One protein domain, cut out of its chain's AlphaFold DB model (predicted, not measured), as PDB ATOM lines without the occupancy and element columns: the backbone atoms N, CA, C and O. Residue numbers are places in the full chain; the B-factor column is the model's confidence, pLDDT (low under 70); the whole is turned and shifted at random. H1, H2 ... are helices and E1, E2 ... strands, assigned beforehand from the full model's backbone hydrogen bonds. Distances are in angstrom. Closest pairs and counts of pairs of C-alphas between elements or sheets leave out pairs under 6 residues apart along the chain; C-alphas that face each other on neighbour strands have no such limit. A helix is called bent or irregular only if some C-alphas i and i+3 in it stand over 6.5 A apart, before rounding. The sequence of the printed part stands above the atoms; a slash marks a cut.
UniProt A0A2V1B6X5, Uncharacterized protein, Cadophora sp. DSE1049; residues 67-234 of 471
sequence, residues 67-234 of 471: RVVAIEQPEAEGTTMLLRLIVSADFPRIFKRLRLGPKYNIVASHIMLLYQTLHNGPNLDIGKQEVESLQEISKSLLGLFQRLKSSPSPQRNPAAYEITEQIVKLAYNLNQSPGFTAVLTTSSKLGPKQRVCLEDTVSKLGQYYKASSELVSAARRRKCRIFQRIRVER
ATOM      1  N   ARG A  67     220.715 138.629 119.609       42.66
ATOM      2  CA  ARG A  67     221.631 139.787 119.763       42.66
ATOM      3  C   ARG A  67     222.370 139.770 121.110       42.66
ATOM      4  O   ARG A  67     221.761 140.087 122.128       42.66
ATOM      5  N   VAL A  68     223.676 139.499 121.111       46.34
ATOM      6  CA  VAL A  68     224.608 139.842 122.206       46.34
ATOM      7  C   VAL A  68     225.746 140.647 121.584       46.34
ATOM      8  O   VAL A  68     226.180 140.362 120.477       46.34
ATOM      9  N   VAL A  69     226.147 141.726 122.248       47.16
ATOM     10  CA  VAL A  69     227.181 142.648 121.771       47.16
ATOM     11  C   VAL A  69     228.333 142.565 122.755       47.16
ATOM     12  O   VAL A  69     228.140 142.829 123.942       47.16
ATOM     13  N   ALA A  70     229.511 142.196 122.265       46.47
ATOM     14  CA  ALA A  70     230.752 142.301 123.012       46.47
ATOM     15  C   ALA A  70     231.469 143.597 122.671       46.47
ATOM     16  O   ALA A  70     231.446 144.043 121.525       46.47
ATOM     17  N   ILE A  71     232.099 144.202 123.671       54.22
ATOM     18  CA  ILE A  71     232.837 145.447 123.498       54.22
ATOM     19  C   ILE A  71     234.174 145.277 124.195       54.22
ATOM     20  O   ILE A  71     234.246 145.281 125.423       54.22
ATOM     21  N   GLU A  72     235.223 145.134 123.399       52.34
ATOM     22  CA  GLU A  72     236.594 145.318 123.854       52.34
ATOM     23  C   GLU A  72     236.886 146.825 123.889       52.34
ATOM     24  O   GLU A  72     236.508 147.552 122.966       52.34
ATOM     25  N   GLN A  73     237.460 147.328 124.987       58.03
ATOM     26  CA  GLN A  73     237.562 148.772 125.231       58.03
ATOM     27  C   GLN A  73     239.004 149.262 125.406       58.03
ATOM     28  O   GLN A  73     239.722 148.720 126.245       58.03
ATOM     29  N   PRO A  74     239.381 150.377 124.747       52.69
ATOM     30  CA  PRO A  74     240.470 151.244 125.193       52.69
ATOM     31  C   PRO A  74     240.040 152.150 126.371       52.69
ATOM     32  O   PRO A  74     238.865 152.500 126.530       52.69
ATOM     33  N   GLU A  75     240.994 152.547 127.220       57.91
ATOM     34  CA  GLU A  75     240.754 153.136 128.554       57.91
ATOM     35  C   GLU A  75     239.989 154.483 128.580       57.91
ATOM     36  O   GLU A  75     239.350 154.795 129.587       57.91
ATOM     37  N   ALA A  76     239.972 155.280 127.507       57.44
ATOM     38  CA  ALA A  76     239.517 156.679 127.577       57.44
ATOM     39  C   ALA A  76     238.011 156.923 127.294       57.44
ATOM     40  O   ALA A  76     237.425 157.804 127.916       57.44
ATOM     41  N   GLU A  77     237.341 156.132 126.441       70.94
ATOM     42  CA  GLU A  77     235.986 156.468 125.924       70.94
ATOM     43  C   GLU A  77     234.890 155.411 126.179       70.94
ATOM     44  O   GLU A  77     233.796 155.459 125.606       70.94
ATOM     45  N   GLY A  78     235.149 154.466 127.085       79.12
ATOM     46  CA  GLY A  78     234.308 153.279 127.282       79.12
ATOM     47  C   GLY A  78     232.814 153.552 127.512       79.12
ATOM     48  O   GLY A  78     231.968 152.873 126.929       79.12
ATOM     49  N   THR A  79     232.460 154.564 128.312       86.69
ATOM     50  CA  THR A  79     231.050 154.892 128.600       86.69
ATOM     51  C   THR A  79     230.311 155.401 127.367       86.69
ATOM     52  O   THR A  79     229.181 154.986 127.119       86.69
ATOM     53  N   THR A  80     230.935 156.276 126.575       87.50
ATOM     54  CA  THR A  80     230.317 156.835 125.363       87.50
ATOM     55  C   THR A  80     230.134 155.754 124.302       87.50
ATOM     56  O   THR A  80     229.056 155.655 123.718       87.50
ATOM     57  N   MET A  81     231.136 154.893 124.105       84.69
ATOM     58  CA  MET A  81     231.047 153.788 123.147       84.69
ATOM     59  C   MET A  81     229.964 152.774 123.535       84.69
ATOM     60  O   MET A  81     229.125 152.422 122.703       84.69
ATOM     61  N   LEU A  82     229.937 152.342 124.804       85.94
ATOM     62  CA  LEU A  82     228.910 151.421 125.298       85.94
ATOM     63  C   LEU A  82     227.511 152.038 125.175       85.94
ATOM     64  O   LEU A  82     226.593 151.375 124.693       85.94
ATOM     65  N   LEU A  83     227.354 153.314 125.542       89.56
ATOM     66  CA  LEU A  83     226.081 154.017 125.414       89.56
ATOM     67  C   LEU A  83     225.598 154.062 123.965       89.56
ATOM     68  O   LEU A  83     224.431 153.772 123.715       89.56
ATOM     69  N   ARG A  84     226.470 154.407 123.014       88.06
ATOM     70  CA  ARG A  84     226.129 154.467 121.588       88.06
ATOM     71  C   ARG A  84     225.636 153.116 121.071       88.06
ATOM     72  O   ARG A  84     224.611 153.047 120.389       88.06
ATOM     73  N   LEU A  85     226.314 152.031 121.446       85.25
ATOM     74  CA  LEU A  85     225.911 150.670 121.084       85.25
ATOM     75  C   LEU A  85     224.566 150.284 121.707       85.25
ATOM     76  O   LEU A  85     223.696 149.759 121.011       85.25
ATOM     77  N   ILE A  86     224.359 150.607 122.984       86.25
ATOM     78  CA  ILE A  86     223.083 150.395 123.673       86.25
ATOM     79  C   ILE A  86     221.966 151.199 123.008       86.25
ATOM     80  O   ILE A  86     220.910 150.644 122.721       86.25
ATOM     81  N   VAL A  87     222.172 152.489 122.734       89.00
ATOM     82  CA  VAL A  87     221.158 153.351 122.111       89.00
ATOM     83  C   VAL A  87     220.796 152.835 120.727       89.00
ATOM     84  O   VAL A  87     219.611 152.753 120.420       89.00
ATOM     85  N   SER A  88     221.778 152.427 119.921       85.31
ATOM     86  CA  SER A  88     221.523 151.809 118.618       85.31
ATOM     87  C   SER A  88     220.728 150.505 118.758       85.31
ATOM     88  O   SER A  88     219.731 150.291 118.062       85.31
ATOM     89  N   ALA A  89     221.111 149.639 119.702       80.50
ATOM     90  CA  ALA A  89     220.463 148.349 119.895       80.50
ATOM     91  C   ALA A  89     219.029 148.460 120.428       80.50
ATOM     92  O   ALA A  89     218.140 147.758 119.937       80.50
ATOM     93  N   ASP A  90     218.809 149.360 121.383       83.06
ATOM     94  CA  ASP A  90     217.560 149.538 122.120       83.06
ATOM     95  C   ASP A  90     216.720 150.719 121.603       83.06
ATOM     96  O   ASP A  90     215.679 151.046 122.187       83.06
ATOM     97  N   PHE A  91     217.102 151.320 120.469       86.94
ATOM     98  CA  PHE A  91     216.401 152.454 119.866       86.94
ATOM     99  C   PHE A  91     214.884 152.239 119.750       86.94
ATOM    100  O   PHE A  91     214.140 153.120 120.178       86.94
ATOM    101  N   PRO A  92     214.360 151.083 119.281       84.44
ATOM    102  CA  PRO A  92     212.910 150.871 119.205       84.44
ATOM    103  C   PRO A  92     212.215 150.938 120.574       84.44
ATOM    104  O   PRO A  92     211.086 151.428 120.691       84.44
ATOM    105  N   ARG A  93     212.888 150.470 121.632       82.56
ATOM    106  CA  ARG A  93     212.378 150.490 123.008       82.56
ATOM    107  C   ARG A  93     212.411 151.905 123.578       82.56
ATOM    108  O   ARG A  93     211.423 152.320 124.189       82.56
ATOM    109  N   ILE A  94     213.491 152.651 123.347       87.75
ATOM    110  CA  ILE A  94     213.606 154.067 123.731       87.75
ATOM    111  C   ILE A  94     212.557 154.902 122.986       87.75
ATOM    112  O   ILE A  94     211.803 155.646 123.608       87.75
ATOM    113  N   PHE A  95     212.406 154.687 121.680       87.81
ATOM    114  CA  PHE A  95     211.421 155.355 120.832       87.81
ATOM    115  C   PHE A  95     209.984 155.147 121.328       87.81
ATOM    116  O   PHE A  95     209.189 156.088 121.400       87.81
ATOM    117  N   LYS A  96     209.643 153.912 121.729       85.38
ATOM    118  CA  LYS A  96     208.338 153.593 122.324       85.38
ATOM    119  C   LYS A  96     208.145 154.265 123.687       85.38
ATOM    120  O   LYS A  96     207.048 154.753 123.953       85.38
ATOM    121  N   ARG A  97     209.183 154.316 124.531       85.62
ATOM    122  CA  ARG A  97     209.148 155.004 125.838       85.62
ATOM    123  C   ARG A  97     208.943 156.507 125.697       85.62
ATOM    124  O   ARG A  97     208.123 157.066 126.414       85.62
ATOM    125  N   LEU A  98     209.610 157.124 124.725       88.06
ATOM    126  CA  LEU A  98     209.426 158.532 124.371       88.06
ATOM    127  C   LEU A  98     208.086 158.800 123.668       88.06
ATOM    128  O   LEU A  98     207.729 159.954 123.469       88.06
ATOM    129  N   ARG A  99     207.326 157.757 123.299       87.06
ATOM    130  CA  ARG A  99     206.050 157.872 122.578       87.06
ATOM    131  C   ARG A  99     206.193 158.698 121.292       87.06
ATOM    132  O   ARG A  99     205.387 159.570 121.010       87.06
ATOM    133  N   LEU A 100     207.210 158.411 120.483       84.38
ATOM    134  CA  LEU A 100     207.515 159.197 119.276       84.38
ATOM    135  C   LEU A 100     206.699 158.805 118.029       84.38
ATOM    136  O   LEU A 100     206.820 159.438 116.980       84.38
ATOM    137  N   GLY A 101     205.839 157.786 118.114       82.19
ATOM    138  CA  GLY A 101     204.982 157.364 116.996       82.19
ATOM    139  C   GLY A 101     204.022 158.467 116.498       82.19
ATOM    140  O   GLY A 101     203.723 159.399 117.247       82.19
ATOM    141  N   PRO A 102     203.503 158.381 115.257       80.12
ATOM    142  CA  PRO A 102     202.645 159.419 114.662       80.12
ATOM    143  C   PRO A 102     201.390 159.731 115.487       80.12
ATOM    144  O   PRO A 102     201.005 160.884 115.615       80.12
ATOM    145  N   LYS A 103     200.814 158.707 116.127       83.88
ATOM    146  CA  LYS A 103     199.610 158.805 116.967       83.88
ATOM    147  C   LYS A 103     199.772 159.608 118.263       83.88
ATOM    148  O   LYS A 103     198.792 159.834 118.962       83.88
ATOM    149  N   TYR A 104     200.997 159.962 118.641       83.62
ATOM    150  CA  TYR A 104     201.273 160.653 119.895       83.62
ATOM    151  C   TYR A 104     201.535 162.137 119.638       83.62
ATOM    152  O   TYR A 104     202.475 162.502 118.929       83.62
ATOM    153  N   ASN A 105     200.707 162.983 120.251       83.50
ATOM    154  CA  ASN A 105     200.834 164.435 120.190       83.50
ATOM    155  C   ASN A 105     201.945 164.923 121.142       83.50
ATOM    156  O   ASN A 105     202.008 164.499 122.297       83.50
ATOM    157  N   ILE A 106     202.798 165.838 120.664       83.38
ATOM    158  CA  ILE A 106     203.872 166.478 121.443       83.38
ATOM    159  C   ILE A 106     203.314 167.196 122.678       83.38
ATOM    160  O   ILE A 106     203.885 167.071 123.761       83.38
ATOM    161  N   VAL A 107     202.191 167.903 122.537       84.19
ATOM    162  CA  VAL A 107     201.574 168.708 123.605       84.19
ATOM    163  C   VAL A 107     201.096 167.830 124.762       84.19
ATOM    164  O   VAL A 107     201.207 168.216 125.919       84.19
ATOM    165  N   ALA A 108     200.642 166.611 124.460       83.50
ATOM    166  CA  ALA A 108     200.199 165.629 125.451       83.50
ATOM    167  C   ALA A 108     201.325 164.675 125.911       83.50
ATOM    168  O   ALA A 108     201.061 163.661 126.562       83.50
ATOM    169  N   SER A 109     202.581 164.938 125.531       88.31
ATOM    170  CA  SER A 109     203.707 164.068 125.877       88.31
ATOM    171  C   SER A 109     204.138 164.237 127.335       88.31
ATOM    172  O   SER A 109     204.007 165.307 127.928       88.31
ATOM    173  N   HIS A 110     204.727 163.185 127.911       89.12
ATOM    174  CA  HIS A 110     205.305 163.258 129.257       89.12
ATOM    175  C   HIS A 110     206.454 164.272 129.337       89.12
ATOM    176  O   HIS A 110     206.604 164.923 130.360       89.12
ATOM    177  N   ILE A 111     207.231 164.441 128.261       92.06
ATOM    178  CA  ILE A 111     208.328 165.418 128.207       92.06
ATOM    179  C   ILE A 111     207.786 166.852 128.240       92.06
ATOM    180  O   ILE A 111     208.336 167.695 128.942       92.06
ATOM    181  N   MET A 112     206.673 167.124 127.548       92.06
ATOM    182  CA  MET A 112     206.009 168.428 127.621       92.06
ATOM    183  C   MET A 112     205.418 168.686 129.011       92.06
ATOM    184  O   MET A 112     205.626 169.756 129.578       92.06
ATOM    185  N   LEU A 113     204.729 167.698 129.589       90.56
ATOM    186  CA  LEU A 113     204.166 167.814 130.936       90.56
ATOM    187  C   LEU A 113     205.258 168.043 131.995       90.56
ATOM    188  O   LEU A 113     205.079 168.847 132.909       90.56
ATOM    189  N   LEU A 114     206.403 167.374 131.848       91.38
ATOM    190  CA  LEU A 114     207.588 167.570 132.679       91.38
ATOM    191  C   LEU A 114     208.126 169.001 132.564       91.38
ATOM    192  O   LEU A 114     208.287 169.668 133.582       91.38
ATOM    193  N   TYR A 115     208.332 169.494 131.338       93.44
ATOM    194  CA  TYR A 115     208.764 170.872 131.085       93.44
ATOM    195  C   TYR A 115     207.815 171.890 131.735       93.44
ATOM    196  O   TYR A 115     208.258 172.758 132.487       93.44
ATOM    197  N   GLN A 116     206.505 171.741 131.509       90.88
ATOM    198  CA  GLN A 116     205.482 172.612 132.089       90.88
ATOM    199  C   GLN A 116     205.472 172.559 133.616       90.88
ATOM    200  O   GLN A 116     205.228 173.583 134.249       90.88
ATOM    201  N   THR A 117     205.722 171.392 134.209       89.19
ATOM    202  CA  THR A 117     205.760 171.242 135.667       89.19
ATOM    203  C   THR A 117     206.971 171.950 136.268       89.19
ATOM    204  O   THR A 117     206.822 172.630 137.275       89.19
ATOM    205  N   LEU A 118     208.148 171.832 135.648       88.75
ATOM    206  CA  LEU A 118     209.384 172.439 136.157       88.75
ATOM    207  C   LEU A 118     209.430 173.965 135.950       88.75
ATOM    208  O   LEU A 118     210.026 174.674 136.757       88.75
ATOM    209  N   HIS A 119     208.777 174.485 134.907       88.50
ATOM    210  CA  HIS A 119     208.747 175.928 134.617       88.50
ATOM    211  C   HIS A 119     207.572 176.669 135.268       88.50
ATOM    212  O   HIS A 119     207.671 177.864 135.513       88.50
ATOM    213  N   ASN A 120     206.465 175.976 135.558       81.62
ATOM    214  CA  ASN A 120     205.295 176.558 136.234       81.62
ATOM    215  C   ASN A 120     205.128 176.032 137.669       81.62
ATOM    216  O   ASN A 120     204.016 176.071 138.210       81.62
ATOM    217  N   GLY A 121     206.182 175.437 138.229       67.50
ATOM    218  CA  GLY A 121     206.185 174.865 139.568       67.50
ATOM    219  C   GLY A 121     206.102 175.946 140.653       67.50
ATOM    220  O   GLY A 121     206.416 177.106 140.390       67.50
ATOM    221  N   PRO A 122     205.658 175.591 141.870       62.91
ATOM    222  CA  PRO A 122     205.688 176.514 142.997       62.91
ATOM    223  C   PRO A 122     207.132 176.949 143.301       62.91
ATOM    224  O   PRO A 122     208.058 176.159 143.119       62.91
ATOM    225  N   ASN A 123     207.311 178.179 143.800       60.22
ATOM    226  CA  ASN A 123     208.566 178.593 144.435       60.22
ATOM    227  C   ASN A 123     208.769 177.703 145.662       60.22
ATOM    228  O   ASN A 123     208.116 177.881 146.688       60.22
ATOM    229  N   LEU A 124     209.605 176.689 145.506       63.47
ATOM    230  CA  LEU A 124     210.003 175.815 146.594       63.47
ATOM    231  C   LEU A 124     211.138 176.482 147.363       63.47
ATOM    232  O   LEU A 124     211.878 177.279 146.793       63.47
ATOM    233  N   ASP A 125     211.322 176.089 148.622       64.06
ATOM    234  CA  ASP A 125     212.503 176.439 149.429       64.06
ATOM    235  C   ASP A 125     213.739 175.621 148.988       64.06
ATOM    236  O   ASP A 125     214.500 175.068 149.776       64.06
ATOM    237  N   ILE A 126     213.858 175.444 147.674       67.50
ATOM    238  CA  ILE A 126     214.964 174.816 146.964       67.50
ATOM    239  C   ILE A 126     215.782 175.984 146.414       67.50
ATOM    240  O   ILE A 126     215.208 176.992 145.986       67.50
ATOM    241  N   GLY A 127     217.113 175.894 146.439       73.75
ATOM    242  CA  GLY A 127     217.958 177.019 146.042       73.75
ATOM    243  C   GLY A 127     217.594 177.512 144.637       73.75
ATOM    244  O   GLY A 127     217.434 176.708 143.719       73.75
ATOM    245  N   LYS A 128     217.485 178.833 144.438       80.06
ATOM    246  CA  LYS A 128     217.136 179.442 143.133       80.06
ATOM    247  C   LYS A 128     217.961 178.856 141.975       80.06
ATOM    248  O   LYS A 128     217.425 178.543 140.918       80.06
ATOM    249  N   GLN A 129     219.250 178.639 142.222       82.75
ATOM    250  CA  GLN A 129     220.192 178.055 141.269       82.75
ATOM    251  C   GLN A 129     219.871 176.591 140.902       82.75
ATOM    252  O   GLN A 129     220.091 176.173 139.766       82.75
ATOM    253  N   GLU A 130     219.333 175.802 141.833       83.62
ATOM    254  CA  GLU A 130     218.939 174.408 141.585       83.62
ATOM    255  C   GLU A 130     217.689 174.347 140.702       83.62
ATOM    256  O   GLU A 130     217.634 173.565 139.753       83.62
ATOM    257  N   VAL A 131     216.711 175.224 140.955       84.12
ATOM    258  CA  VAL A 131     215.503 175.342 140.123       84.12
ATOM    259  C   VAL A 131     215.860 175.778 138.699       84.12
ATOM    260  O   VAL A 131     215.391 175.161 137.741       84.12
ATOM    261  N   GLU A 132     216.735 176.776 138.545       88.31
ATOM    262  CA  GLU A 132     217.239 177.218 137.236       88.31
ATOM    263  C   GLU A 132     217.959 176.077 136.493       88.31
ATOM    264  O   GLU A 132     217.736 175.867 135.298       88.31
ATOM    265  N   SER A 133     218.756 175.266 137.200       90.69
ATOM    266  CA  SER A 133     219.418 174.091 136.619       90.69
ATOM    267  C   SER A 133     218.417 173.044 136.108       90.69
ATOM    268  O   SER A 133     218.539 172.570 134.974       90.69
ATOM    269  N   LEU A 134     217.385 172.715 136.897       91.50
ATOM    270  CA  LEU A 134     216.320 171.788 136.491       91.50
ATOM    271  C   LEU A 134     215.564 172.299 135.253       91.50
ATOM    272  O   LEU A 134     215.251 171.527 134.337       91.50
ATOM    273  N   GLN A 135     215.281 173.602 135.212       92.31
ATOM    274  CA  GLN A 135     214.604 174.254 134.093       92.31
ATOM    275  C   GLN A 135     215.434 174.161 132.811       92.31
ATOM    276  O   GLN A 135     214.922 173.667 131.803       92.31
ATOM    277  N   GLU A 136     216.724 174.494 132.855       94.62
ATOM    278  CA  GLU A 136     217.608 174.421 131.684       94.62
ATOM    279  C   GLU A 136     217.802 172.986 131.162       94.62
ATOM    280  O   GLU A 136     217.737 172.745 129.948       94.62
ATOM    281  N   ILE A 137     217.942 171.997 132.058       95.19
ATOM    282  CA  ILE A 137     217.997 170.578 131.665       95.19
ATOM    283  C   ILE A 137     216.693 170.170 130.965       95.19
ATOM    284  O   ILE A 137     216.725 169.551 129.896       95.19
ATOM    285  N   SER A 138     215.535 170.527 131.528       95.12
ATOM    286  CA  SER A 138     214.232 170.144 130.968       95.12
ATOM    287  C   SER A 138     213.909 170.840 129.642       95.12
ATOM    288  O   SER A 138     213.322 170.224 128.749       95.12
ATOM    289  N   LYS A 139     214.350 172.089 129.469       96.44
ATOM    290  CA  LYS A 139     214.257 172.846 128.215       96.44
ATOM    291  C   LYS A 139     215.107 172.202 127.120       96.44
ATOM    292  O   LYS A 139     214.611 171.959 126.018       96.44
ATOM    293  N   SER A 140     216.349 171.840 127.444       97.56
ATOM    294  CA  SER A 140     217.245 171.116 126.533       97.56
ATOM    295  C   SER A 140     216.662 169.756 126.129       97.56
ATOM    296  O   SER A 140     216.646 169.401 124.947       97.56
ATOM    297  N   LEU A 141     216.099 169.024 127.095       96.38
ATOM    298  CA  LEU A 141     215.428 167.744 126.871       96.38
ATOM    299  C   LEU A 141     214.222 167.887 125.927       96.38
ATOM    300  O   LEU A 141     214.074 167.085 125.001       96.38
ATOM    301  N   LEU A 142     213.386 168.912 126.122       95.94
ATOM    302  CA  LEU A 142     212.239 169.191 125.254       95.94
ATOM    303  C   LEU A 142     212.678 169.536 123.823       95.94
ATOM    304  O   LEU A 142     212.101 169.007 122.871       95.94
ATOM    305  N   GLY A 143     213.714 170.362 123.663       96.06
ATOM    306  CA  GLY A 143     214.249 170.727 122.349       96.06
ATOM    307  C   GLY A 143     214.766 169.514 121.568       96.06
ATOM    308  O   GLY A 143     214.429 169.329 120.396       96.06
ATOM    309  N   LEU A 144     215.527 168.627 122.219       96.06
ATOM    310  CA  LEU A 144     215.995 167.381 121.602       96.06
ATOM    311  C   LEU A 144     214.845 166.423 121.276       96.06
ATOM    312  O   LEU A 144     214.827 165.828 120.198       96.06
ATOM    313  N   PHE A 145     213.859 166.305 122.168       94.88
ATOM    314  CA  PHE A 145     212.657 165.505 121.930       94.88
ATOM    315  C   PHE A 145     211.890 165.979 120.687       94.88
ATOM    316  O   PHE A 145     211.524 165.160 119.842       94.88
ATOM    317  N   GLN A 146     211.686 167.290 120.541       93.94
ATOM    318  CA  GLN A 146     211.020 167.879 119.377       93.94
ATOM    319  C   GLN A 146     211.814 167.633 118.090       93.94
ATOM    320  O   GLN A 146     211.243 167.172 117.102       93.94
ATOM    321  N   ARG A 147     213.139 167.845 118.112       93.50
ATOM    322  CA  ARG A 147     214.024 167.549 116.969       93.50
ATOM    323  C   ARG A 147     213.940 166.083 116.544       93.50
ATOM    324  O   ARG A 147     213.844 165.796 115.353       93.50
ATOM    325  N   LEU A 148     213.931 165.159 117.507       92.19
ATOM    326  CA  LEU A 148     213.808 163.728 117.235       92.19
ATOM    327  C   LEU A 148     212.428 163.366 116.668       92.19
ATOM    328  O   LEU A 148     212.341 162.558 115.746       92.19
ATOM    329  N   LYS A 149     211.353 163.974 117.186       90.00
ATOM    330  CA  LYS A 149     209.974 163.751 116.718       90.00
ATOM    331  C   LYS A 149     209.757 164.231 115.283       90.00
ATOM    332  O   LYS A 149     209.015 163.583 114.547       90.00
ATOM    333  N   SER A 150     210.397 165.335 114.911       89.12
ATOM    334  CA  SER A 150     210.328 165.916 113.567       89.12
ATOM    335  C   SER A 150     211.269 165.243 112.561       89.12
ATOM    336  O   SER A 150     211.196 165.536 111.372       89.12
ATOM    337  N   SER A 151     212.156 164.346 113.008       86.62
ATOM    338  CA  SER A 151     213.106 163.668 112.125       86.62
ATOM    339  C   SER A 151     212.398 162.620 111.250       86.62
ATOM    340  O   SER A 151     211.708 161.746 111.788       86.62
ATOM    341  N   PRO A 152     212.561 162.654 109.914       78.50
ATOM    342  CA  PRO A 152     212.002 161.636 109.035       78.50
ATOM    343  C   PRO A 152     212.769 160.320 109.205       78.50
ATOM    344  O   PRO A 152     213.996 160.293 109.205       78.50
ATOM    345  N   SER A 153     212.042 159.206 109.327       78.75
ATOM    346  CA  SER A 153     212.617 157.854 109.441       78.75
ATOM    347  C   SER A 153     213.757 157.736 110.479       78.75
ATOM    348  O   SER A 153     214.851 157.273 110.149       78.75
ATOM    349  N   PRO A 154     213.513 158.080 111.759       77.31
ATOM    350  CA  PRO A 154     214.562 158.218 112.773       77.31
ATOM    351  C   PRO A 154     215.303 156.903 113.072       77.31
ATOM    352  O   PRO A 154     216.412 156.913 113.581       77.31
ATOM    353  N   GLN A 155     214.732 155.755 112.703       75.44
ATOM    354  CA  GLN A 155     215.371 154.442 112.838       75.44
ATOM    355  C   GLN A 155     216.520 154.204 111.845       75.44
ATOM    356  O   GLN A 155     217.275 153.258 112.037       75.44
ATOM    357  N   ARG A 156     216.635 155.015 110.785       77.00
ATOM    358  CA  ARG A 156     217.675 154.913 109.744       77.00
ATOM    359  C   ARG A 156     218.627 156.114 109.738       77.00
ATOM    360  O   ARG A 156     219.434 156.239 108.827       77.00
ATOM    361  N   ASN A 157     218.508 157.009 110.720       81.69
ATOM    362  CA  ASN A 157     219.240 158.269 110.760       81.69
ATOM    363  C   ASN A 157     220.280 158.254 111.898       81.69
ATOM    364  O   ASN A 157     219.876 158.285 113.061       81.69
ATOM    365  N   PRO A 158     221.596 158.264 111.609       84.38
ATOM    366  CA  PRO A 158     222.636 158.322 112.640       84.38
ATOM    367  C   PRO A 158     222.480 159.506 113.607       84.38
ATOM    368  O   PRO A 158     222.653 159.341 114.814       84.38
ATOM    369  N   ALA A 159     222.036 160.669 113.116       87.75
ATOM    370  CA  ALA A 159     221.793 161.841 113.956       87.75
ATOM    371  C   ALA A 159     220.670 161.606 114.985       87.75
ATOM    372  O   ALA A 159     220.670 162.197 116.063       87.75
ATOM    373  N   ALA A 160     219.716 160.715 114.693       90.44
ATOM    374  CA  ALA A 160     218.672 160.347 115.646       90.44
ATOM    375  C   ALA A 160     219.233 159.535 116.825       90.44
ATOM    376  O   ALA A 160     218.733 159.675 117.945       90.44
ATOM    377  N   TYR A 161     220.279 158.727 116.609       90.62
ATOM    378  CA  TYR A 161     220.971 158.023 117.689       90.62
ATOM    379  C   TYR A 161     221.728 159.001 118.582       90.62
ATOM    380  O   TYR A 161     221.545 158.952 119.793       90.62
ATOM    381  N   GLU A 162     222.452 159.962 118.011       91.81
ATOM    382  CA  GLU A 162     223.161 160.993 118.785       91.81
ATOM    383  C   GLU A 162     222.205 161.858 119.616       91.81
ATOM    384  O   GLU A 162     222.439 162.098 120.802       91.81
ATOM    385  N   ILE A 163     221.074 162.273 119.032       94.81
ATOM    386  CA  ILE A 163     220.021 162.981 119.773       94.81
ATOM    387  C   ILE A 163     219.489 162.104 120.914       94.81
ATOM    388  O   ILE A 163     219.265 162.590 122.022       94.81
ATOM    389  N   THR A 164     219.312 160.804 120.676       94.81
ATOM    390  CA  THR A 164     218.821 159.868 121.695       94.81
ATOM    391  C   THR A 164     219.832 159.655 122.818       94.81
ATOM    392  O   THR A 164     219.433 159.636 123.981       94.81
ATOM    393  N   GLU A 165     221.129 159.563 122.505       94.81
ATOM    394  CA  GLU A 165     222.217 159.531 123.489       94.81
ATOM    395  C   GLU A 165     222.179 160.768 124.399       94.81
ATOM    396  O   GLU A 165     222.290 160.649 125.620       94.81
ATOM    397  N   GLN A 166     221.965 161.956 123.828       96.56
ATOM    398  CA  GLN A 166     221.834 163.190 124.606       96.56
ATOM    399  C   GLN A 166     220.554 163.214 125.454       96.56
ATOM    400  O   GLN A 166     220.605 163.612 126.616       96.56
ATOM    401  N   ILE A 167     219.423 162.729 124.929       97.00
ATOM    402  CA  ILE A 167     218.162 162.618 125.682       97.00
ATOM    403  C   ILE A 167     218.340 161.739 126.926       97.00
ATOM    404  O   ILE A 167     217.923 162.137 128.014       97.00
ATOM    405  N   VAL A 168     218.963 160.561 126.800       95.94
ATOM    406  CA  VAL A 168     219.154 159.662 127.953       95.94
ATOM    407  C   VAL A 168     220.169 160.216 128.958       95.94
ATOM    408  O   VAL A 168     219.972 160.043 130.159       95.94
ATOM    409  N   LYS A 169     221.199 160.950 128.504       96.25
ATOM    410  CA  LYS A 169     222.132 161.687 129.379       96.25
ATOM    411  C   LYS A 169     221.426 162.791 130.171       96.25
ATOM    412  O   LYS A 169     221.566 162.849 131.387       96.25
ATOM    413  N   LEU A 170     220.625 163.631 129.511       97.31
ATOM    414  CA  LEU A 170     219.868 164.693 130.184       97.31
ATOM    415  C   LEU A 170     218.832 164.128 131.159       97.31
ATOM    416  O   LEU A 170     218.686 164.655 132.256       97.31
ATOM    417  N   ALA A 171     218.149 163.039 130.795       95.88
ATOM    418  CA  ALA A 171     217.217 162.367 131.696       95.88
ATOM    419  C   ALA A 171     217.922 161.797 132.936       95.88
ATOM    420  O   ALA A 171     217.376 161.882 134.032       95.88
ATOM    421  N   TYR A 172     219.136 161.253 132.785       95.06
ATOM    422  CA  TYR A 172     219.953 160.839 133.926       95.06
ATOM    423  C   TYR A 172     220.316 162.029 134.811       95.06
ATOM    424  O   TYR A 172     220.050 161.976 136.006       95.06
ATOM    425  N   ASN A 173     220.851 163.106 134.228       94.81
ATOM    426  CA  ASN A 173     221.231 164.300 134.981       94.81
ATOM    427  C   ASN A 173     220.039 164.861 135.761       94.81
ATOM    428  O   ASN A 173     220.160 165.081 136.959       94.81
ATOM    429  N   LEU A 174     218.872 164.976 135.117       93.31
ATOM    430  CA  LEU A 174     217.639 165.422 135.764       93.31
ATOM    431  C   LEU A 174     217.239 164.517 136.938       93.31
ATOM    432  O   LEU A 174     216.846 165.007 137.988       93.31
ATOM    433  N   ASN A 175     217.365 163.197 136.775       91.00
ATOM    434  CA  ASN A 175     217.054 162.226 137.824       91.00
ATOM    435  C   ASN A 175     218.049 162.244 138.996       91.00
ATOM    436  O   ASN A 175     217.768 161.673 140.045       91.00
ATOM    437  N   GLN A 176     219.252 162.788 138.800       90.38
ATOM    438  CA  GLN A 176     220.266 162.945 139.849       90.38
ATOM    439  C   GLN A 176     220.252 164.342 140.475       90.38
ATOM    440  O   GLN A 176     220.877 164.541 141.515       90.38
ATOM    441  N   SER A 177     219.557 165.303 139.866       89.56
ATOM    442  CA  SER A 177     219.474 166.664 140.375       89.56
ATOM    443  C   SER A 177     218.742 166.711 141.724       89.56
ATOM    444  O   SER A 177     217.614 166.208 141.830       89.56
ATOM    445  N   PRO A 178     219.332 167.363 142.745       83.62
ATOM    446  CA  PRO A 178     218.624 167.706 143.971       83.62
ATOM    447  C   PRO A 178     217.325 168.452 143.653       83.62
ATOM    448  O   PRO A 178     217.240 169.217 142.694       83.62
ATOM    449  N   GLY A 179     216.275 168.185 144.425       84.06
ATOM    450  CA  GLY A 179     214.994 168.868 144.261       84.06
ATOM    451  C   GLY A 179     214.103 168.360 143.119       84.06
ATOM    452  O   GLY A 179     212.922 168.689 143.128       84.06
ATOM    453  N   PHE A 180     214.575 167.508 142.195       88.06
ATOM    454  CA  PHE A 180     213.731 166.986 141.104       88.06
ATOM    455  C   PHE A 180     212.458 166.295 141.623       88.06
ATOM    456  O   PHE A 180     211.343 166.687 141.270       88.06
ATOM    457  N   THR A 181     212.614 165.317 142.521       85.94
ATOM    458  CA  THR A 181     211.483 164.626 143.158       85.94
ATOM    459  C   THR A 181     210.614 165.601 143.951       85.94
ATOM    460  O   THR A 181     209.394 165.565 143.828       85.94
ATOM    461  N   ALA A 182     211.227 166.527 144.698       84.31
ATOM    462  CA  ALA A 182     210.504 167.523 145.490       84.31
ATOM    463  C   ALA A 182     209.589 168.403 144.618       84.31
ATOM    464  O   ALA A 182     208.425 168.620 144.959       84.31
ATOM    465  N   VAL A 183     210.069 168.852 143.453       85.12
ATOM    466  CA  VAL A 183     209.273 169.661 142.518       85.12
ATOM    467  C   VAL A 183     208.074 168.875 141.986       85.12
ATOM    468  O   VAL A 183     206.959 169.402 141.932       85.12
ATOM    469  N   LEU A 184     208.264 167.599 141.639       85.19
ATOM    470  CA  LEU A 184     207.171 166.749 141.168       85.19
ATOM    471  C   LEU A 184     206.146 166.457 142.269       85.19
ATOM    472  O   LEU A 184     204.941 166.467 141.997       85.19
ATOM    473  N   THR A 185     206.593 166.247 143.510       83.00
ATOM    474  CA  THR A 185     205.702 165.978 144.647       83.00
ATOM    475  C   THR A 185     204.884 167.193 145.071       83.00
ATOM    476  O   THR A 185     203.728 167.031 145.466       83.00
ATOM    477  N   THR A 186     205.432 168.403 144.957       81.31
ATOM    478  CA  THR A 186     204.753 169.625 145.421       81.31
ATOM    479  C   THR A 186     203.856 170.253 144.350       81.31
ATOM    480  O   THR A 186     203.015 171.096 144.650       81.31
ATOM    481  N   SER A 187     203.967 169.821 143.092       80.50
ATOM    482  CA  SER A 187     203.115 170.320 142.009       80.50
ATOM    483  C   SER A 187     201.637 169.961 142.221       80.50
ATOM    484  O   SER A 187     201.220 168.808 142.069       80.50
ATOM    485  N   SER A 188     200.811 170.971 142.507       76.25
ATOM    486  CA  SER A 188     199.354 170.841 142.658       76.25
ATOM    487  C   SER A 188     198.632 170.467 141.357       76.25
ATOM    488  O   SER A 188     197.519 169.951 141.399       76.25
ATOM    489  N   LYS A 189     199.272 170.673 140.197       77.88
ATOM    490  CA  LYS A 189     198.713 170.361 138.870       77.88
ATOM    491  C   LYS A 189     198.819 168.882 138.492       77.88
ATOM    492  O   LYS A 189     198.157 168.453 137.550       77.88
ATOM    493  N   LEU A 190     199.659 168.110 139.183       81.75
ATOM    494  CA  LEU A 190     199.869 166.694 138.886       81.75
ATOM    495  C   LEU A 190     199.081 165.810 139.847       81.75
ATOM    496  O   LEU A 190     199.328 165.823 141.052       81.75
ATOM    497  N   GLY A 191     198.208 164.962 139.303       84.38
ATOM    498  CA  GLY A 191     197.597 163.884 140.077       84.38
ATOM    499  C   GLY A 191     198.630 162.819 140.490       84.38
ATOM    500  O   GLY A 191     199.646 162.654 139.805       84.38
ATOM    501  N   PRO A 192     198.372 162.015 141.543       82.81
ATOM    502  CA  PRO A 192     199.331 161.028 142.060       82.81
ATOM    503  C   PRO A 192     199.877 160.068 140.991       82.81
ATOM    504  O   PRO A 192     201.078 159.829 140.908       82.81
ATOM    505  N   LYS A 193     199.006 159.578 140.095       81.12
ATOM    506  CA  LYS A 193     199.402 158.685 138.990       81.12
ATOM    507  C   LYS A 193     200.325 159.362 137.974       81.12
ATOM    508  O   LYS A 193     201.209 158.709 137.428       81.12
ATOM    509  N   GLN A 194     200.119 160.650 137.696       84.06
ATOM    510  CA  GLN A 194     200.944 161.396 136.744       84.06
ATOM    511  C   GLN A 194     202.346 161.632 137.306       84.06
ATOM    512  O   GLN A 194     203.308 161.441 136.571       84.06
ATOM    513  N   ARG A 195     202.464 161.961 138.601       85.69
ATOM    514  CA  ARG A 195     203.757 162.142 139.286       85.69
ATOM    515  C   ARG A 195     204.624 160.894 139.165       85.69
ATOM    516  O   ARG A 195     205.692 160.948 138.564       85.69
ATOM    517  N   VAL A 196     204.079 159.752 139.592       81.25
ATOM    518  CA  VAL A 196     204.759 158.451 139.501       81.25
ATOM    519  C   VAL A 196     205.136 158.124 138.053       81.25
ATOM    520  O   VAL A 196     206.220 157.616 137.785       81.25
ATOM    521  N   CYS A 197     204.267 158.435 137.087       82.75
ATOM    522  CA  CYS A 197     204.542 158.161 135.679       82.75
ATOM    523  C   CYS A 197     205.662 159.042 135.093       82.75
ATOM    524  O   CYS A 197     206.438 158.562 134.259       82.75
ATOM    525  N   LEU A 198     205.760 160.309 135.504       87.88
ATOM    526  CA  LEU A 198     206.834 161.213 135.085       87.88
ATOM    527  C   LEU A 198     208.174 160.792 135.686       87.88
ATOM    528  O   LEU A 198     209.138 160.642 134.935       87.88
ATOM    529  N   GLU A 199     208.209 160.528 136.993       86.69
ATOM    530  CA  GLU A 199     209.395 160.013 137.691       86.69
ATOM    531  C   GLU A 199     209.898 158.719 137.044       86.69
ATOM    532  O   GLU A 199     211.076 158.601 136.706       86.69
ATOM    533  N   ASP A 200     208.992 157.776 136.779       84.12
ATOM    534  CA  ASP A 200     209.302 156.513 136.115       84.12
ATOM    535  C   ASP A 200     209.810 156.713 134.678       84.12
ATOM    536  O   ASP A 200     210.745 156.036 134.245       84.12
ATOM    537  N   THR A 201     209.237 157.663 133.930       86.81
ATOM    538  CA  THR A 201     209.677 157.976 132.561       86.81
ATOM    539  C   THR A 201     211.108 158.514 132.561       86.81
ATOM    540  O   THR A 201     211.945 158.009 131.808       86.81
ATOM    541  N   VAL A 202     211.400 159.504 133.409       91.44
ATOM    542  CA  VAL A 202     212.735 160.113 133.522       91.44
ATOM    543  C   VAL A 202     213.747 159.084 134.024       91.44
ATOM    544  O   VAL A 202     214.780 158.891 133.382       91.44
ATOM    545  N   SER A 203     213.399 158.328 135.069       89.44
ATOM    546  CA  SER A 203     214.231 157.247 135.608       89.44
ATOM    547  C   SER A 203     214.577 156.211 134.537       89.44
ATOM    548  O   SER A 203     215.742 155.864 134.359       89.44
ATOM    549  N   LYS A 204     213.592 155.726 133.768       87.44
ATOM    550  CA  LYS A 204     213.814 154.716 132.716       87.44
ATOM    551  C   LYS A 204     214.648 155.227 131.550       87.44
ATOM    552  O   LYS A 204     215.344 154.427 130.929       87.44
ATOM    553  N   LEU A 205     214.539 156.506 131.202       92.12
ATOM    554  CA  LEU A 205     215.374 157.105 130.162       92.12
ATOM    555  C   LEU A 205     216.809 157.268 130.664       92.12
ATOM    556  O   LEU A 205     217.733 156.806 129.999       92.12
ATOM    557  N   GLY A 206     216.987 157.828 131.863       92.81
ATOM    558  CA  GLY A 206     218.298 158.005 132.487       92.81
ATOM    559  C   GLY A 206     219.027 156.693 132.776       92.81
ATOM    560  O   GLY A 206     220.255 156.632 132.701       92.81
ATOM    561  N   GLN A 207     218.282 155.612 133.022       90.69
ATOM    562  CA  GLN A 207     218.845 154.298 133.325       90.69
ATOM    563  C   GLN A 207     219.756 153.751 132.215       90.69
ATOM    564  O   GLN A 207     220.682 153.005 132.510       90.69
ATOM    565  N   TYR A 208     219.548 154.138 130.953       91.12
ATOM    566  CA  TYR A 208     220.447 153.753 129.861       91.12
ATOM    567  C   TYR A 208     221.857 154.312 130.042       91.12
ATOM    568  O   TYR A 208     222.838 153.577 129.919       91.12
ATOM    569  N   TYR A 209     221.959 155.601 130.367       93.19
ATOM    570  CA  TYR A 209     223.245 156.235 130.632       93.19
ATOM    571  C   TYR A 209     223.867 155.714 131.926       93.19
ATOM    572  O   TYR A 209     225.032 155.322 131.927       93.19
ATOM    573  N   LYS A 210     223.063 155.629 132.991       90.88
ATOM    574  CA  LYS A 210     223.487 155.091 134.284       90.88
ATOM    575  C   LYS A 210     224.083 153.689 134.151       90.88
ATOM    576  O   LYS A 210     225.235 153.492 134.513       90.88
ATOM    577  N   ALA A 211     223.345 152.754 133.550       88.75
ATOM    578  CA  ALA A 211     223.805 151.382 133.359       88.75
ATOM    579  C   ALA A 211     225.088 151.321 132.519       88.75
ATOM    580  O   ALA A 211     225.985 150.549 132.837       88.75
ATOM    581  N   SER A 212     225.209 152.165 131.488       89.31
ATOM    582  CA  SER A 212     226.435 152.246 130.683       89.31
ATOM    583  C   SER A 212     227.634 152.683 131.532       89.31
ATOM    584  O   SER A 212     228.692 152.059 131.495       89.31
ATOM    585  N   SER A 213     227.460 153.740 132.326       89.44
ATOM    586  CA  SER A 213     228.511 154.291 133.184       89.44
ATOM    587  C   SER A 213     228.920 153.322 134.298       89.44
ATOM    588  O   SER A 213     230.108 153.077 134.510       89.44
ATOM    589  N   GLU A 214     227.942 152.728 134.983       87.62
ATOM    590  CA  GLU A 214     228.156 151.813 136.107       87.62
ATOM    591  C   GLU A 214     228.792 150.494 135.648       87.62
ATOM    592  O   GLU A 214     229.746 150.032 136.269       87.62
ATOM    593  N   LEU A 215     228.358 149.921 134.518       87.06
ATOM    594  CA  LEU A 215     228.961 148.694 133.984       87.06
ATOM    595  C   LEU A 215     230.405 148.907 133.522       87.06
ATOM    596  O   LEU A 215     231.257 148.072 133.816       87.06
ATOM    597  N   VAL A 216     230.712 150.028 132.861       86.25
ATOM    598  CA  VAL A 216     232.098 150.368 132.486       86.25
ATOM    599  C   VAL A 216     232.949 150.603 133.731       86.25
ATOM    600  O   VAL A 216     234.067 150.101 133.823       86.25
ATOM    601  N   SER A 217     232.409 151.308 134.726       85.50
ATOM    602  CA  SER A 217     233.089 151.533 136.006       85.50
ATOM    603  C   SER A 217     233.373 150.220 136.737       85.50
ATOM    604  O   SER A 217     234.462 150.040 137.280       85.50
ATOM    605  N   ALA A 218     232.425 149.282 136.719       84.56
ATOM    606  CA  ALA A 218     232.596 147.957 137.292       84.56
ATOM    607  C   ALA A 218     233.627 147.130 136.506       84.56
ATOM    608  O   ALA A 218     234.489 146.515 137.127       84.56
ATOM    609  N   ALA A 219     233.598 147.154 135.170       83.50
ATOM    610  CA  ALA A 219     234.533 146.422 134.310       83.50
ATOM    611  C   ALA A 219     235.986 146.904 134.438       83.50
ATOM    612  O   ALA A 219     236.912 146.101 134.361       83.50
ATOM    613  N   ARG A 220     236.200 148.199 134.697       83.00
ATOM    614  CA  ARG A 220     237.538 148.787 134.890       83.00
ATOM    615  C   ARG A 220     238.182 148.438 136.233       83.00
ATOM    616  O   ARG A 220     239.389 148.594 136.402       83.00
ATOM    617  N   ARG A 221     237.409 147.976 137.219       80.62
ATOM    618  CA  ARG A 221     237.954 147.639 138.542       80.62
ATOM    619  C   ARG A 221     238.745 146.338 138.464       80.62
ATOM    620  O   ARG A 221     238.168 145.277 138.266       80.62
ATOM    621  N   ARG A 222     240.041 146.384 138.791       74.62
ATOM    622  CA  ARG A 222     240.930 145.199 138.851       74.62
ATOM    623  C   ARG A 222     240.382 144.049 139.708       74.62
ATOM    624  O   ARG A 222     240.622 142.878 139.418       74.62
ATOM    625  N   LYS A 223     239.646 144.377 140.778       74.94
ATOM    626  CA  LYS A 223     239.008 143.402 141.682       74.94
ATOM    627  C   LYS A 223     237.731 142.781 141.095       74.94
ATOM    628  O   LYS A 223     237.303 141.727 141.555       74.94
ATOM    629  N   CYS A 224     237.124 143.404 140.090       76.19
ATOM    630  CA  CYS A 224     235.904 142.945 139.441       76.19
ATOM    631  C   CYS A 224     236.248 142.060 138.235       76.19
ATOM    632  O   CYS A 224     236.255 142.491 137.086       76.19
ATOM    633  N   ARG A 225     236.536 140.782 138.496       77.44
ATOM    634  CA  ARG A 225     236.868 139.817 137.432       77.44
ATOM    635  C   ARG A 225     235.648 139.264 136.693       77.44
ATOM    636  O   ARG A 225     235.805 138.485 135.763       77.44
ATOM    637  N   ILE A 226     234.442 139.675 137.086       75.81
ATOM    638  CA  ILE A 226     233.184 139.134 136.560       75.81
ATOM    639  C   ILE A 226     233.027 139.377 135.048       75.81
ATOM    640  O   ILE A 226     232.448 138.559 134.345       75.81
ATOM    641  N   PHE A 227     233.618 140.461 134.531       76.94
ATOM    642  CA  PHE A 227     233.601 140.798 133.106       76.94
ATOM    643  C   PHE A 227     234.706 140.097 132.295       76.94
ATOM    644  O   PHE A 227     234.691 140.173 131.075       76.94
ATOM    645  N   GLN A 228     235.646 139.396 132.945       75.19
ATOM    646  CA  GLN A 228     236.722 138.666 132.254       75.19
ATOM    647  C   GLN A 228     236.251 137.322 131.689       75.19
ATOM    648  O   GLN A 228     236.881 136.777 130.788       75.19
ATOM    649  N   ARG A 229     235.186 136.745 132.257       72.88
ATOM    650  CA  ARG A 229     234.678 135.411 131.910       72.88
ATOM    651  C   ARG A 229     233.157 135.425 131.873       72.88
ATOM    652  O   ARG A 229     232.494 134.907 132.765       72.88
ATOM    653  N   ILE A 230     232.616 136.053 130.836       73.75
ATOM    654  CA  ILE A 230     231.178 136.041 130.572       73.75
ATOM    655  C   ILE A 230     230.874 134.860 129.658       73.75
ATOM    656  O   ILE A 230     231.468 134.738 128.587       73.75
ATOM    657  N   ARG A 231     229.930 134.013 130.070       73.56
ATOM    658  CA  ARG A 231     229.373 132.957 129.222       73.56
ATOM    659  C   ARG A 231     227.924 133.278 128.894       73.56
ATOM    660  O   ARG A 231     227.144 133.699 129.751       73.56
ATOM    661  N   VAL A 232     227.572 133.095 127.632       75.25
ATOM    662  CA  VAL A 232     226.195 133.215 127.162       75.25
ATOM    663  C   VAL A 232     225.702 131.810 126.889       75.25
ATOM    664  O   VAL A 232     226.145 131.185 125.932       75.25
ATOM    665  N   GLU A 233     224.770 131.341 127.710       74.19
ATOM    666  CA  GLU A 233     224.130 130.046 127.503       74.19
ATOM    667  C   GLU A 233     222.694 130.249 127.042       74.19
ATOM    668  O   GLU A 233     221.976 131.146 127.501       74.19
ATOM    669  N   ARG A 234     222.251 129.383 126.133       76.19
ATOM    670  CA  ARG A 234     220.834 129.281 125.796       76.19
ATOM    671  C   ARG A 234     220.216 128.229 126.698       76.19
ATOM    672  O   ARG A 234     220.631 127.078 126.686       76.19
TER     673      ARG A 234
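What this domain is: This is residues 67 to 234 of the 471 residues of an uncharacterized protein of Cadophora sp. DSE1049 (UniProt A0A2V1B6X5). One long helix, H6, spans most of the length of the domain and crosses H4, while H1 runs back along H6 toward the hairpin side. H3 forms hairpins with both H2 and H4, and short H5 packs on H2 and on residues 195 to 199 of H6; at the far end of H6, the small H7 and strand E1 make a tail. The 168 printed residues hold seven named helices and then one strand, H1 to H7 and E1 in chain order, and the class is mostly helix. The whole is compact, with a radius of gyration of the C-alphas of 17.7 A and spans of 51 by 39 by 30 A.

How they stand to each other: Start at H6, residues 192 to 220, the hub, touching five other helices; it has a kink of 40 degrees near residue 207. With residues 199 to 210 alone it touches H4, residues 158 to 176, about perpendicular at 75 degrees; the closest C-alphas, of Tyr 172 and Gly 206, are 3.6 A apart. H1, residues 78 to 97, touches H6 at a shallow tilt of 27 degrees, opposite ways, closest at the C-alphas of Thr 79 and Ser 213, 5.3 A. H1 is irregular, with C-alphas 89 and 92 at 8.0 A and a kink of 74 degrees near residue 90. Look next at H3, residues 128 to 149: it forms a helical hairpin with H4, closest at the C-alphas of Leu 141 and Ile 167, 5.9 A. H3 also forms one with H2, residues 110 to 119, closest at the C-alphas of Tyr 115 and Ser 138, 5.5 A. H5, residues 180 to 186, forms a hairpin with H6, closest at the C-alphas of Leu 184 and Arg 195, 6.0 A. H7, residues 225 to 228, and H6 only just touch, with 3 pairs of C-alphas within 8 A, and only at the corner. E1, residues 230 to 232, pairs with no named strand. In H2, H3, H4 and H5 every O i to N i+4 pair is within hydrogen-bond range, against 14 of 16 in H1 and 23 of 25 in H6; H7 is too short for such a pair.

Where its parts are: Find C-alpha 192 at (199.331, 161.028, 142.060); from there H6 runs 40.8 A to C-alpha 220 at (237.538, 148.787, 134.890). H3 is 31.5 A long, H4 27.7 A and H1 25.3 A. E1 ends at C-alpha 232, (226.195, 133.215, 127.162).

The domain as a whole: The C-alphas farthest apart, of Asn 123 and Arg 234, stand at 54.1 A. The printed part has no cut; the link from H1 to H2, residues 98 to 109, is long. Mean pLDDT of the printed part is 83.5, and residues 67 to 76 and 121 to 126 are under 70.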